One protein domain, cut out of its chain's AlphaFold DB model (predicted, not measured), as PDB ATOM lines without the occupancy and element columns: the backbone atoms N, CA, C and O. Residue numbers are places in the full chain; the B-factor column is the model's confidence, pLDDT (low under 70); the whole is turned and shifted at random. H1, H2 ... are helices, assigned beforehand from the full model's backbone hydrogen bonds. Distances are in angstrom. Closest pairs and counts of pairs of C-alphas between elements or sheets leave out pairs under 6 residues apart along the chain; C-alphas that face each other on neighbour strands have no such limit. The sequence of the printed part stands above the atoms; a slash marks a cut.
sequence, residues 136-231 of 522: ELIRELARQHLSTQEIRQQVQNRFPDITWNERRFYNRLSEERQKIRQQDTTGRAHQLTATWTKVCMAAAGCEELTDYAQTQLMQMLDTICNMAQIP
ATOM      1  N   GLU A 136      79.363 132.674 112.338       97.69
ATOM      2  CA  GLU A 136      80.672 132.021 112.315       97.69
ATOM      3  C   GLU A 136      81.430 132.346 111.024       97.69
ATOM      4  O   GLU A 136      82.558 132.824 111.101       97.69
ATOM      5  N   LEU A 137      80.782 132.237 109.855       98.38
ATOM      6  CA  LEU A 137      81.390 132.618 108.575       98.38
ATOM      7  C   LEU A 137      81.819 134.097 108.569       98.38
ATOM      8  O   LEU A 137      82.928 134.421 108.159       98.38
ATOM      9  N   ILE A 138      80.994 135.009 109.104       98.19
ATOM     10  CA  ILE A 138      81.376 136.429 109.236       98.19
ATOM     11  C   ILE A 138      82.617 136.605 110.130       98.19
ATOM     12  O   ILE A 138      83.433 137.482 109.852       98.19
ATOM     13  N   ARG A 139      82.790 135.792 111.184       98.00
ATOM     14  CA  ARG A 139      83.996 135.823 112.030       98.00
ATOM     15  C   ARG A 139      85.211 135.271 111.293       98.00
ATOM     16  O   ARG A 139      86.276 135.878 111.359       98.00
ATOM     17  N   GLU A 140      85.064 134.133 110.627       98.38
ATOM     18  CA  GLU A 140      86.136 133.471 109.884       98.38
ATOM     19  C   GLU A 140      86.695 134.390 108.793       98.38
ATOM     20  O   GLU A 140      87.880 134.721 108.803       98.38
ATOM     21  N   LEU A 141      85.825 134.923 107.934       98.44
ATOM     22  CA  LEU A 141      86.223 135.832 106.862       98.44
ATOM     23  C   LEU A 141      86.734 137.191 107.389       98.44
ATOM     24  O   LEU A 141      87.552 137.843 106.742       98.44
ATOM     25  N   ALA A 142      86.310 137.617 108.588       98.06
ATOM     26  CA  ALA A 142      86.883 138.784 109.261       98.06
ATOM     27  C   ALA A 142      88.296 138.529 109.819       98.06
ATOM     28  O   ALA A 142      89.109 139.452 109.799       98.06
ATOM     29  N   ARG A 143      88.600 137.303 110.280       97.56
ATOM     30  CA  ARG A 143      89.957 136.864 110.674       97.56
ATOM     31  C   ARG A 143      90.887 136.714 109.471       97.56
ATOM     32  O   ARG A 143      92.070 136.986 109.594       97.56
ATOM     33  N   GLN A 144      90.353 136.366 108.303       98.00
ATOM     34  CA  GLN A 144      91.078 136.405 107.025       98.00
ATOM     35  C   GLN A 144      91.320 137.847 106.511       98.00
ATOM     36  O   GLN A 144      91.822 138.034 105.410       98.00
ATOM     37  N   HIS A 145      90.948 138.879 107.285       96.25
ATOM     38  CA  HIS A 145      91.104 140.307 106.973       96.25
ATOM     39  C   HIS A 145      90.455 140.795 105.657       96.25
ATOM     40  O   HIS A 145      90.687 141.939 105.257       96.25
ATOM     41  N   LEU A 146      89.579 139.993 105.035       98.06
ATOM     42  CA  LEU A 146      88.905 140.311 103.769       98.06
ATOM     43  C   LEU A 146      88.112 141.625 103.833       98.06
ATOM     44  O   LEU A 146      87.664 142.063 104.904       98.06
ATOM     45  N   SER A 147      87.890 142.266 102.683       97.94
ATOM     46  CA  SER A 147      87.139 143.519 102.608       97.94
ATOM     47  C   SER A 147      85.659 143.322 102.949       97.94
ATOM     48  O   SER A 147      85.078 142.244 102.851       97.94
ATOM     49  N   THR A 148      84.992 144.410 103.334       98.19
ATOM     50  CA  THR A 148      83.560 144.373 103.673       98.19
ATOM     51  C   THR A 148      82.663 143.929 102.505       98.19
ATOM     52  O   THR A 148      81.553 143.467 102.752       98.19
ATOM     53  N   GLN A 149      83.108 144.071 101.249       98.38
ATOM     54  CA  GLN A 149      82.327 143.629 100.090       98.38
ATOM     55  C   GLN A 149      82.492 142.132  99.819       98.38
ATOM     56  O   GLN A 149      81.484 141.456  99.627       98.38
ATOM     57  N   GLU A 150      83.713 141.599  99.895       98.44
ATOM     58  CA  GLU A 150      83.973 140.159  99.738       98.44
ATOM     59  C   GLU A 150      83.247 139.352 100.821       98.44
ATOM     60  O   GLU A 150      82.551 138.391 100.508       98.44
ATOM     61  N   ILE A 151      83.308 139.804 102.083       98.56
ATOM     62  CA  ILE A 151      82.580 139.163 103.190       98.56
ATOM     63  C   ILE A 151      81.062 139.198 102.941       98.56
ATOM     64  O   ILE A 151      80.385 138.212 103.224       98.56
ATOM     65  N   ARG A 152      80.504 140.285 102.378       98.44
ATOM     66  CA  ARG A 152      79.075 140.320 102.006       98.44
ATOM     67  C   ARG A 152      78.773 139.250 100.959       98.44
ATOM     68  O   ARG A 152      77.880 138.436 101.176       98.44
ATOM     69  N   GLN A 153      79.510 139.263  99.850       98.44
ATOM     70  CA  GLN A 153      79.268 138.379  98.709       98.44
ATOM     71  C   GLN A 153      79.395 136.907  99.107       98.44
ATOM     72  O   GLN A 153      78.494 136.126  98.827       98.44
ATOM     73  N   GLN A 154      80.450 136.522  99.831       98.56
ATOM     74  CA  GLN A 154      80.631 135.134 100.262       98.56
ATOM     75  C   GLN A 154      79.526 134.664 101.219       98.56
ATOM     76  O   GLN A 154      79.048 133.539 101.084       98.56
ATOM     77  N   VAL A 155      79.064 135.513 102.145       98.31
ATOM     78  CA  VAL A 155      77.957 135.157 103.050       98.31
ATOM     79  C   VAL A 155      76.633 135.041 102.289       98.31
ATOM     80  O   VAL A 155      75.901 134.085 102.523       98.31
ATOM     81  N   GLN A 156      76.337 135.950 101.355       97.88
ATOM     82  CA  GLN A 156      75.138 135.865 100.508       97.88
ATOM     83  C   GLN A 156      75.166 134.621  99.605       97.88
ATOM     84  O   GLN A 156      74.189 133.880  99.558       97.88
ATOM     85  N   ASN A 157      76.304 134.326  98.972       98.25
ATOM     86  CA  ASN A 157      76.479 133.152  98.111       98.25
ATOM     87  C   ASN A 157      76.388 131.828  98.892       98.25
ATOM     88  O   ASN A 157      75.922 130.826  98.353       98.25
ATOM     89  N   ARG A 158      76.838 131.799 100.155       98.19
ATOM     90  CA  ARG A 158      76.782 130.600 101.011       98.19
ATOM     91  C   ARG A 158      75.417 130.386 101.670       98.19
ATOM     92  O   ARG A 158      75.126 129.266 102.082       98.19
ATOM     93  N   PHE A 159      74.605 131.434 101.774       97.31
ATOM     94  CA  PHE A 159      73.310 131.427 102.451       97.31
ATOM     95  C   PHE A 159      72.259 132.221 101.645       97.31
ATOM     96  O   PHE A 159      71.798 133.260 102.120       97.31
ATOM     97  N   PRO A 160      71.861 131.765 100.441       96.50
ATOM     98  CA  PRO A 160      70.929 132.509  99.585       96.50
ATOM     99  C   PRO A 160      69.538 132.687 100.220       96.50
ATOM    100  O   PRO A 160      68.887 133.702  99.996       96.50
ATOM    101  N   ASP A 161      69.107 131.736 101.055       94.19
ATOM    102  CA  ASP A 161      67.754 131.696 101.628       94.19
ATOM    103  C   ASP A 161      67.561 132.588 102.872       94.19
ATOM    104  O   ASP A 161      66.458 132.657 103.420       94.19
ATOM    105  N   ILE A 162      68.610 133.258 103.378       93.69
ATOM    106  CA  ILE A 162      68.472 134.097 104.581       93.69
ATOM    107  C   ILE A 162      67.915 135.477 104.235       93.69
ATOM    108  O   ILE A 162      68.367 136.151 103.311       93.69
ATOM    109  N   THR A 163      67.001 135.973 105.069       90.38
ATOM    110  CA  THR A 163      66.565 137.371 105.006       90.38
ATOM    111  C   THR A 163      67.761 138.293 105.276       90.38
ATOM    112  O   THR A 163      68.252 138.396 106.407       90.38
ATOM    113  N   TRP A 164      68.265 138.948 104.228       94.12
ATOM    114  CA  TRP A 164      69.443 139.803 104.331       94.12
ATOM    115  C   TRP A 164      69.122 141.116 105.054       94.12
ATOM    116  O   TRP A 164      68.389 141.960 104.541       94.12
ATOM    117  N   ASN A 165      69.720 141.329 106.231       91.69
ATOM    118  CA  ASN A 165      69.687 142.617 106.918       91.69
ATOM    119  C   ASN A 165      71.085 143.251 106.928       91.69
ATOM    120  O   ASN A 165      71.946 142.926 107.748       91.69
ATOM    121  N   GLU A 166      71.262 144.234 106.050       94.94
ATOM    122  CA  GLU A 166      72.486 145.020 105.871       94.94
ATOM    123  C   GLU A 166      72.977 145.699 107.170       94.94
ATOM    124  O   GLU A 166      74.179 145.819 107.409       94.94
ATOM    125  N   ARG A 167      72.069 146.096 108.074       89.62
ATOM    126  CA  ARG A 167      72.444 146.671 109.377       89.62
ATOM    127  C   ARG A 167      72.943 145.605 110.351       89.62
ATOM    128  O   ARG A 167      73.910 145.861 111.065       89.62
ATOM    129  N   ARG A 168      72.318 144.419 110.383       91.31
ATOM    130  CA  ARG A 168      72.819 143.279 111.175       91.31
ATOM    131  C   ARG A 168      74.209 142.860 110.679       91.31
ATOM    132  O   ARG A 168      75.094 142.662 111.507       91.31
ATOM    133  N   PHE A 169      74.425 142.849 109.359       97.44
ATOM    134  CA  PHE A 169      75.731 142.605 108.740       97.44
ATOM    135  C   PHE A 169      76.824 143.565 109.238       97.44
ATOM    136  O   PHE A 169      77.808 143.117 109.829       97.44
ATOM    137  N   TYR A 170      76.652 144.882 109.052       97.25
ATOM    138  CA  TYR A 170      77.663 145.868 109.462       97.25
ATOM    139  C   TYR A 170      77.899 145.892 110.971       97.25
ATOM    140  O   TYR A 170      79.052 145.992 111.398       97.25
ATOM    141  N   ASN A 171      76.842 145.768 111.784       94.25
ATOM    142  CA  ASN A 171      76.990 145.650 113.232       94.25
ATOM    143  C   ASN A 171      77.886 144.449 113.560       94.25
ATOM    144  O   ASN A 171      78.938 144.620 114.172       94.25
ATOM    145  N   ARG A 172      77.541 143.256 113.059       96.69
ATOM    146  CA  ARG A 172      78.276 142.031 113.379       96.69
ATOM    147  C   ARG A 172      79.723 142.055 112.892       96.69
ATOM    148  O   ARG A 172      80.628 141.677 113.629       96.69
ATOM    149  N   LEU A 173      79.961 142.526 111.672       97.94
ATOM    150  CA  LEU A 173      81.313 142.629 111.128       97.94
ATOM    151  C   LEU A 173      82.161 143.667 111.881       97.94
ATOM    152  O   LEU A 173      83.369 143.484 112.027       97.94
ATOM    153  N   SER A 174      81.554 144.751 112.376       95.19
ATOM    154  CA  SER A 174      82.276 145.745 113.178       95.19
ATOM    155  C   SER A 174      82.583 145.244 114.597       95.19
ATOM    156  O   SER A 174      83.705 145.460 115.054       95.19
ATOM    157  N   GLU A 175      81.675 144.484 115.231       95.50
ATOM    158  CA  GLU A 175      81.916 143.746 116.484       95.50
ATOM    159  C   GLU A 175      83.101 142.775 116.369       95.50
ATOM    160  O   GLU A 175      84.051 142.869 117.146       95.50
ATOM    161  N   GLU A 176      83.078 141.840 115.409       96.88
ATOM    162  CA  GLU A 176      84.128 140.816 115.317       96.88
ATOM    163  C   GLU A 176      85.479 141.444 114.921       96.88
ATOM    164  O   GLU A 176      86.500 141.116 115.523       96.88
ATOM    165  N   ARG A 177      85.506 142.443 114.020       96.12
ATOM    166  CA  ARG A 177      86.738 143.209 113.734       96.12
ATOM    167  C   ARG A 177      87.227 144.036 114.930       96.12
ATOM    168  O   ARG A 177      88.420 144.321 115.004       96.12
ATOM    169  N   GLN A 178      86.350 144.470 115.839       92.50
ATOM    170  CA  GLN A 178      86.760 145.127 117.086       92.50
ATOM    171  C   GLN A 178      87.388 144.128 118.061       92.50
ATOM    172  O   GLN A 178      88.424 144.449 118.638       92.50
ATOM    173  N   LYS A 179      86.823 142.920 118.184       91.62
ATOM    174  CA  LYS A 179      87.396 141.835 118.997       91.62
ATOM    175  C   LYS A 179      88.779 141.427 118.505       91.62
ATOM    176  O   LYS A 179      89.676 141.337 119.330       91.62
ATOM    177  N   ILE A 180      88.970 141.285 117.190       92.38
ATOM    178  CA  ILE A 180      90.289 141.012 116.590       92.38
ATOM    179  C   ILE A 180      91.291 142.094 117.019       92.38
ATOM    180  O   ILE A 180      92.236 141.787 117.732       92.38
ATOM    181  N   ARG A 181      91.011 143.384 116.764       91.00
ATOM    182  CA  ARG A 181      91.909 144.484 117.190       91.00
ATOM    183  C   ARG A 181      92.174 144.530 118.697       91.00
ATOM    184  O   ARG A 181      93.236 144.999 119.106       91.00
ATOM    185  N   GLN A 182      91.215 144.112 119.523       87.69
ATOM    186  CA  GLN A 182      91.402 144.003 120.970       87.69
ATOM    187  C   GLN A 182      92.355 142.849 121.301       87.69
ATOM    188  O   GLN A 182      93.337 143.080 121.997       87.69
ATOM    189  N   GLN A 183      92.138 141.660 120.733       88.44
ATOM    190  CA  GLN A 183      93.014 140.493 120.882       88.44
ATOM    191  C   GLN A 183      94.440 140.780 120.384       88.44
ATOM    192  O   GLN A 183      95.389 140.525 121.119       88.44
ATOM    193  N   ASP A 184      94.603 141.429 119.226       88.69
ATOM    194  CA  ASP A 184      95.902 141.873 118.693       88.69
ATOM    195  C   ASP A 184      96.621 142.841 119.649       88.69
ATOM    196  O   ASP A 184      97.848 142.920 119.691       88.69
ATOM    197  N   THR A 185      95.863 143.654 120.387       87.00
ATOM    198  CA  THR A 185      96.401 144.659 121.315       87.00
ATOM    199  C   THR A 185      96.767 144.029 122.657       87.00
ATOM    200  O   THR A 185      97.865 144.268 123.148       87.00
ATOM    201  N   THR A 186      95.909 143.160 123.195       83.88
ATOM    202  CA  THR A 186      96.174 142.349 124.390       83.88
ATOM    203  C   THR A 186      97.365 141.410 124.176       83.88
ATOM    204  O   THR A 186      98.268 141.384 125.004       83.88
ATOM    205  N   GLY A 187      97.445 140.712 123.037       86.94
ATOM    206  CA  GLY A 187      98.567 139.823 122.711       86.94
ATOM    207  C   GLY A 187      99.910 140.554 122.635       86.94
ATOM    208  O   GLY A 187     100.886 140.110 123.234       86.94
ATOM    209  N   ARG A 188      99.953 141.726 121.983       89.94
ATOM    210  CA  ARG A 188     101.160 142.575 121.961       89.94
ATOM    211  C   ARG A 188     101.514 143.129 123.342       89.94
ATOM    212  O   ARG A 188     102.697 143.200 123.655       89.94
ATOM    213  N   ALA A 189     100.529 143.481 124.171       86.38
ATOM    214  CA  ALA A 189     100.780 143.894 125.552       86.38
ATOM    215  C   ALA A 189     101.418 142.755 126.364       86.38
ATOM    216  O   ALA A 189     102.487 142.955 126.928       86.38
ATOM    217  N   HIS A 190     100.855 141.539 126.333       85.38
ATOM    218  CA  HIS A 190     101.458 140.375 126.996       85.38
ATOM    219  C   HIS A 190     102.864 140.054 126.472       85.38
ATOM    220  O   HIS A 190     103.742 139.746 127.270       85.38
ATOM    221  N   GLN A 191     103.113 140.154 125.161       91.56
ATOM    222  CA  GLN A 191     104.448 139.927 124.594       91.56
ATOM    223  C   GLN A 191     105.468 140.971 125.078       91.56
ATOM    224  O   GLN A 191     106.604 140.616 125.397       91.56
ATOM    225  N   LEU A 192     105.068 142.245 125.168       91.44
ATOM    226  CA  LEU A 192     105.905 143.312 125.716       91.44
ATOM    227  C   LEU A 192     106.163 143.102 127.212       91.44
ATOM    228  O   LEU A 192     107.324 143.101 127.610       91.44
ATOM    229  N   THR A 193     105.134 142.828 128.021       88.00
ATOM    230  CA  THR A 193     105.291 142.526 129.455       88.00
ATOM    231  C   THR A 193     106.183 141.301 129.673       88.00
ATOM    232  O   THR A 193     107.133 141.382 130.437       88.00
ATOM    233  N   ALA A 194     105.977 140.198 128.947       88.62
ATOM    234  CA  ALA A 194     106.805 138.993 129.071       88.62
ATOM    235  C   ALA A 194     108.259 139.190 128.595       88.62
ATOM    236  O   ALA A 194     109.152 138.455 129.017       88.62
ATOM    237  N   THR A 195     108.514 140.168 127.720       93.25
ATOM    238  CA  THR A 195     109.877 140.584 127.350       93.25
ATOM    239  C   THR A 195     110.481 141.467 128.444       93.25
ATOM    240  O   THR A 195     111.621 141.247 128.844       93.25
ATOM    241  N   TRP A 196     109.700 142.405 128.985       91.75
ATOM    242  CA  TRP A 196     110.091 143.278 130.091       91.75
ATOM    243  C   TRP A 196     110.458 142.478 131.348       91.75
ATOM    244  O   TRP A 196     111.570 142.619 131.846       91.75
ATOM    245  N   THR A 197     109.615 141.537 131.785       88.69
ATOM    246  CA  THR A 197     109.895 140.657 132.934       88.69
ATOM    247  C   THR A 197     111.227 139.914 132.790       88.69
ATOM    248  O   THR A 197     111.948 139.775 133.772       88.69
ATOM    249  N   LYS A 198     111.613 139.490 131.576       90.12
ATOM    250  CA  LYS A 198     112.919 138.848 131.336       90.12
ATOM    251  C   LYS A 198     114.096 139.809 131.515       90.12
ATOM    252  O   LYS A 198     115.129 139.387 132.024       90.12
ATOM    253  N   VAL A 199     113.940 141.082 131.142       93.38
ATOM    254  CA  VAL A 199     114.940 142.125 131.427       93.38
ATOM    255  C   VAL A 199     115.041 142.351 132.937       93.38
ATOM    256  O   VAL A 199     116.153 142.340 133.455       93.38
ATOM    257  N   CYS A 200     113.918 142.438 133.662       90.44
ATOM    258  CA  CYS A 200     113.927 142.518 135.130       90.44
ATOM    259  C   CYS A 200     114.672 141.332 135.763       90.44
ATOM    260  O   CYS A 200     115.555 141.534 136.587       90.44
ATOM    261  N   MET A 201     114.344 140.101 135.355       87.00
ATOM    262  CA  MET A 201     114.958 138.874 135.883       87.00
ATOM    263  C   MET A 201     116.470 138.799 135.631       87.00
ATOM    264  O   MET A 201     117.184 138.221 136.443       87.00
ATOM    265  N   ALA A 202     116.955 139.357 134.517       90.31
ATOM    266  CA  ALA A 202     118.381 139.399 134.200       90.31
ATOM    267  C   ALA A 202     119.119 140.541 134.924       90.31
ATOM    268  O   ALA A 202     120.266 140.363 135.330       90.31
ATOM    269  N   ALA A 203     118.477 141.701 135.087       92.75
ATOM    270  CA  ALA A 203     119.092 142.890 135.670       92.75
ATOM    271  C   ALA A 203     119.082 142.891 137.207       92.75
ATOM    272  O   ALA A 203     120.086 143.252 137.810       92.75
ATOM    273  N   ALA A 204     118.003 142.434 137.855       88.94
ATOM    274  CA  ALA A 204     117.767 142.620 139.296       88.94
ATOM    275  C   ALA A 204     118.789 141.945 140.240       88.94
ATOM    276  O   ALA A 204     118.763 142.190 141.443       88.94
ATOM    277  N   GLY A 205     119.687 141.102 139.719       85.56
ATOM    278  CA  GLY A 205     120.829 140.561 140.465       85.56
ATOM    279  C   GLY A 205     122.073 141.464 140.484       85.56
ATOM    280  O   GLY A 205     123.063 141.093 141.108       85.56
ATOM    281  N   CYS A 206     122.066 142.604 139.784       94.25
ATOM    282  CA  CYS A 206     123.219 143.492 139.630       94.25
ATOM    283  C   CYS A 206     122.790 144.964 139.469       94.25
ATOM    284  O   CYS A 206     121.994 145.307 138.595       94.25
ATOM    285  N   GLU A 207     123.363 145.845 140.291       94.19
ATOM    286  CA  GLU A 207     123.085 147.289 140.297       94.19
ATOM    287  C   GLU A 207     123.443 147.943 138.948       94.19
ATOM    288  O   GLU A 207     122.579 148.537 138.308       94.19
ATOM    289  N   GLU A 208     124.652 147.699 138.427       95.88
ATOM    290  CA  GLU A 208     125.120 148.234 137.136       95.88
ATOM    291  C   GLU A 208     124.215 147.838 135.950       95.88
ATOM    292  O   GLU A 208     123.934 148.650 135.065       95.88
ATOM    293  N   LEU A 209     123.719 146.591 135.933       91.19
ATOM    294  CA  LEU A 209     122.786 146.121 134.901       91.19
ATOM    295  C   LEU A 209     121.382 146.713 135.073       91.19
ATOM    296  O   LEU A 209     120.678 146.901 134.079       91.19
ATOM    297  N   THR A 210     120.982 147.018 136.308       95.06
ATOM    298  CA  THR A 210     119.702 147.663 136.623       95.06
ATOM    299  C   THR A 210     119.704 149.122 136.170       95.06
ATOM    300  O   THR A 210     118.798 149.518 135.436       95.06
ATOM    301  N   ASP A 211     120.755 149.886 136.479       95.88
ATOM    302  CA  ASP A 211     120.929 151.272 136.022       95.88
ATOM    303  C   ASP A 211     121.021 151.373 134.493       95.88
ATOM    304  O   ASP A 211     120.384 152.233 133.866       95.88
ATOM    305  N   TYR A 212     121.768 150.459 133.863       97.00
ATOM    306  CA  TYR A 212     121.844 150.365 132.406       97.00
ATOM    307  C   TYR A 212     120.469 150.078 131.787       97.00
ATOM    308  O   TYR A 212     120.037 150.794 130.876       97.00
ATOM    309  N   ALA A 213     119.747 149.075 132.303       95.12
ATOM    310  CA  ALA A 213     118.409 148.739 131.832       95.12
ATOM    311  C   ALA A 213     117.442 149.919 132.007       95.12
ATOM    312  O   ALA A 213     116.785 150.309 131.042       95.12
ATOM    313  N   GLN A 214     117.396 150.539 133.191       96.00
ATOM    314  CA  GLN A 214     116.557 151.704 133.483       96.00
ATOM    315  C   GLN A 214     116.831 152.862 132.514       96.00
ATOM    316  O   GLN A 214     115.892 153.438 131.959       96.00
ATOM    317  N   THR A 215     118.103 153.155 132.237       97.25
ATOM    318  CA  THR A 215     118.504 154.195 131.277       97.25
ATOM    319  C   THR A 215     117.987 153.896 129.865       97.25
ATOM    320  O   THR A 215     117.373 154.758 129.229       97.25
ATOM    321  N   GLN A 216     118.169 152.663 129.378       97.19
ATOM    322  CA  GLN A 216     117.692 152.245 128.052       97.19
ATOM    323  C   GLN A 216     116.158 152.240 127.945       97.19
ATOM    324  O   GLN A 216     115.603 152.634 126.917       97.19
ATOM    325  N   LEU A 217     115.452 151.855 129.011       94.88
ATOM    326  CA  LEU A 217     113.988 151.866 129.068       94.88
ATOM    327  C   LEU A 217     113.426 153.286 129.021       94.88
ATOM    328  O   LEU A 217     112.466 153.521 128.290       94.88
ATOM    329  N   MET A 218     114.033 154.237 129.736       95.25
ATOM    330  CA  MET A 218     113.624 155.645 129.698       95.25
ATOM    331  C   MET A 218     113.837 156.262 128.309       95.25
ATOM    332  O   MET A 218     112.946 156.937 127.793       95.25
ATOM    333  N   GLN A 219     114.967 155.962 127.657       96.56
ATOM    334  CA  GLN A 219     115.241 156.387 126.279       96.56
ATOM    335  C   GLN A 219     114.237 155.785 125.274       96.56
ATOM    336  O   GLN A 219     113.738 156.479 124.382       96.56
ATOM    337  N   MET A 220     113.898 154.501 125.428       96.12
ATOM    338  CA  MET A 220     112.892 153.826 124.605       96.12
ATOM    339  C   MET A 220     111.476 154.368 124.860       96.12
ATOM    340  O   MET A 220     110.716 154.552 123.907       96.12
ATOM    341  N   LEU A 221     111.124 154.661 126.116       94.81
ATOM    342  CA  LEU A 221     109.837 155.240 126.505       94.81
ATOM    343  C   LEU A 221     109.639 156.619 125.872       94.81
ATOM    344  O   LEU A 221     108.619 156.826 125.218       94.81
ATOM    345  N   ASP A 222     110.611 157.526 126.000       95.50
ATOM    346  CA  ASP A 222     110.562 158.841 125.352       95.50
ATOM    347  C   ASP A 222     110.429 158.708 123.826       95.50
ATOM    348  O   ASP A 222     109.525 159.291 123.223       95.50
ATOM    349  N   THR A 223     111.238 157.844 123.203       95.75
ATOM    350  CA  THR A 223     111.175 157.578 121.755       95.75
ATOM    351  C   THR A 223     109.771 157.131 121.320       95.75
ATOM    352  O   THR A 223     109.210 157.662 120.356       95.75
ATOM    353  N   ILE A 224     109.157 156.187 122.042       93.81
ATOM    354  CA  ILE A 224     107.807 155.678 121.752       93.81
ATOM    355  C   ILE A 224     106.739 156.752 122.008       93.81
ATOM    356  O   ILE A 224     105.832 156.917 121.188       93.81
ATOM    357  N   CYS A 225     106.849 157.510 123.098       92.06
ATOM    358  CA  CYS A 225     105.955 158.614 123.445       92.06
ATOM    359  C   CYS A 225     105.971 159.722 122.383       92.06
ATOM    360  O   CYS A 225     104.908 160.125 121.899       92.06
ATOM    361  N   ASN A 226     107.155 160.123 121.917       93.69
ATOM    362  CA  ASN A 226     107.333 161.084 120.831       93.69
ATOM    363  C   ASN A 226     106.767 160.556 119.499       93.69
ATOM    364  O   ASN A 226     106.016 161.265 118.820       93.69
ATOM    365  N   MET A 227     107.003 159.283 119.155       89.50
ATOM    366  CA  MET A 227     106.396 158.639 117.977       89.50
ATOM    367  C   MET A 227     104.860 158.534 118.053       89.50
ATOM    368  O   MET A 227     104.182 158.633 117.025       89.50
ATOM    369  N   ALA A 228     104.295 158.330 119.246       87.38
ATOM    370  CA  ALA A 228     102.851 158.240 119.486       87.38
ATOM    371  C   ALA A 228     102.171 159.611 119.687       87.38
ATOM    372  O   ALA A 228     100.938 159.706 119.628       87.38
ATOM    373  N   GLN A 229     102.966 160.664 119.905       89.69
ATOM    374  CA  GLN A 229     102.544 161.991 120.359       89.69
ATOM    375  C   GLN A 229     101.715 161.907 121.652       89.69
ATOM    376  O   GLN A 229     100.559 162.338 121.716       89.69
ATOM    377  N   ILE A 230     102.328 161.292 122.664       89.12
ATOM    378  CA  ILE A 230     101.884 161.223 124.057       89.12
ATOM    379  C   ILE A 230     102.948 161.960 124.886       89.12
ATOM    380  O   ILE A 230     104.105 161.559 124.808       89.12
ATOM    381  N   PRO A 231     102.622 163.010 125.661       89.31
ATOM    382  CA  PRO A 231     103.572 163.550 126.631       89.31
ATOM    383  C   PRO A 231     103.766 162.525 127.754       89.31
ATOM    384  O   PRO A 231     102.772 161.990 128.258       89.31
TER     385      PRO A 231
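Overview. This is residues 136 to 231 of the 522 residues of an uncharacterized protein of Lichtheimia corymbifera JMRC:FSU:9682 (UniProt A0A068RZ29). One long helix, H3, makes the length of this model; the short helical hairpin of H1 and H2 sits at its first half, and at its far end H4 folds back to form a narrow, open V with it. The printed part has 96 residues with four named helices, in the order H1, H2, H3, H4, and no named strand: the class is all helix. It is extended, with a radius of gyration of the C-alphas of 22.1 A and spans of 69 by 27 by 16 A.

Arrangement. Start with H3, residues 166 to 203. With residues 172 to 180 alone it touches H1, residues 136 to 143, at a steep tilt of 51 degrees, the same way; the closest C-alphas, of Arg 139 and Glu 176, are 6.0 A apart. H2, residues 148 to 158, touches H1 as a hairpin at a shallow tilt of 31 degrees, opposite ways, the closest C-alphas being those of Leu 141 and Ile 151 at 6.2 A. H2 and H3 are close but not clearly touching, with the C-alphas of Arg 152 and Phe 169 closest at 7.9 A. At the other end look at H4, residues 207 to 228: its residues 209 to 213 alone touch residues 199 to 203 of H3, in a hairpin at a shallow tilt of 25 degrees, opposite ways, with the C-alphas of Ala 203 and Thr 210 closest at 4.9 A. H4 is apart from H1 and H2. The helix packing is mostly aligned, tilts being shallow, but only just: 2 of 3 pairs. Every O i to N i+4 pair is within hydrogen-bond range in H1, H2 and H4, and 33 of 34 are in H3.

Along the chain. Find C-alpha 166 at (72.486, 145.020, 105.871); from there H3 runs 55.4 A to C-alpha 203 at (119.092, 142.890, 135.670). H4 runs 31.0 A, ending at C-alpha 228, (102.851, 158.240, 119.486). H1 and H2 are 10.6 A and 15.6 A long.

Size, cuts and confidence. The C-alphas farthest apart, of Asp 161 and Glu 208, are 69.5 A apart. Residues 181 to 195, in H3, and 223 to 229, of which 223 to 228 belong to H4, stand free. The printed part has no cut; no link is long, and no printed residue has a pLDDT under 70.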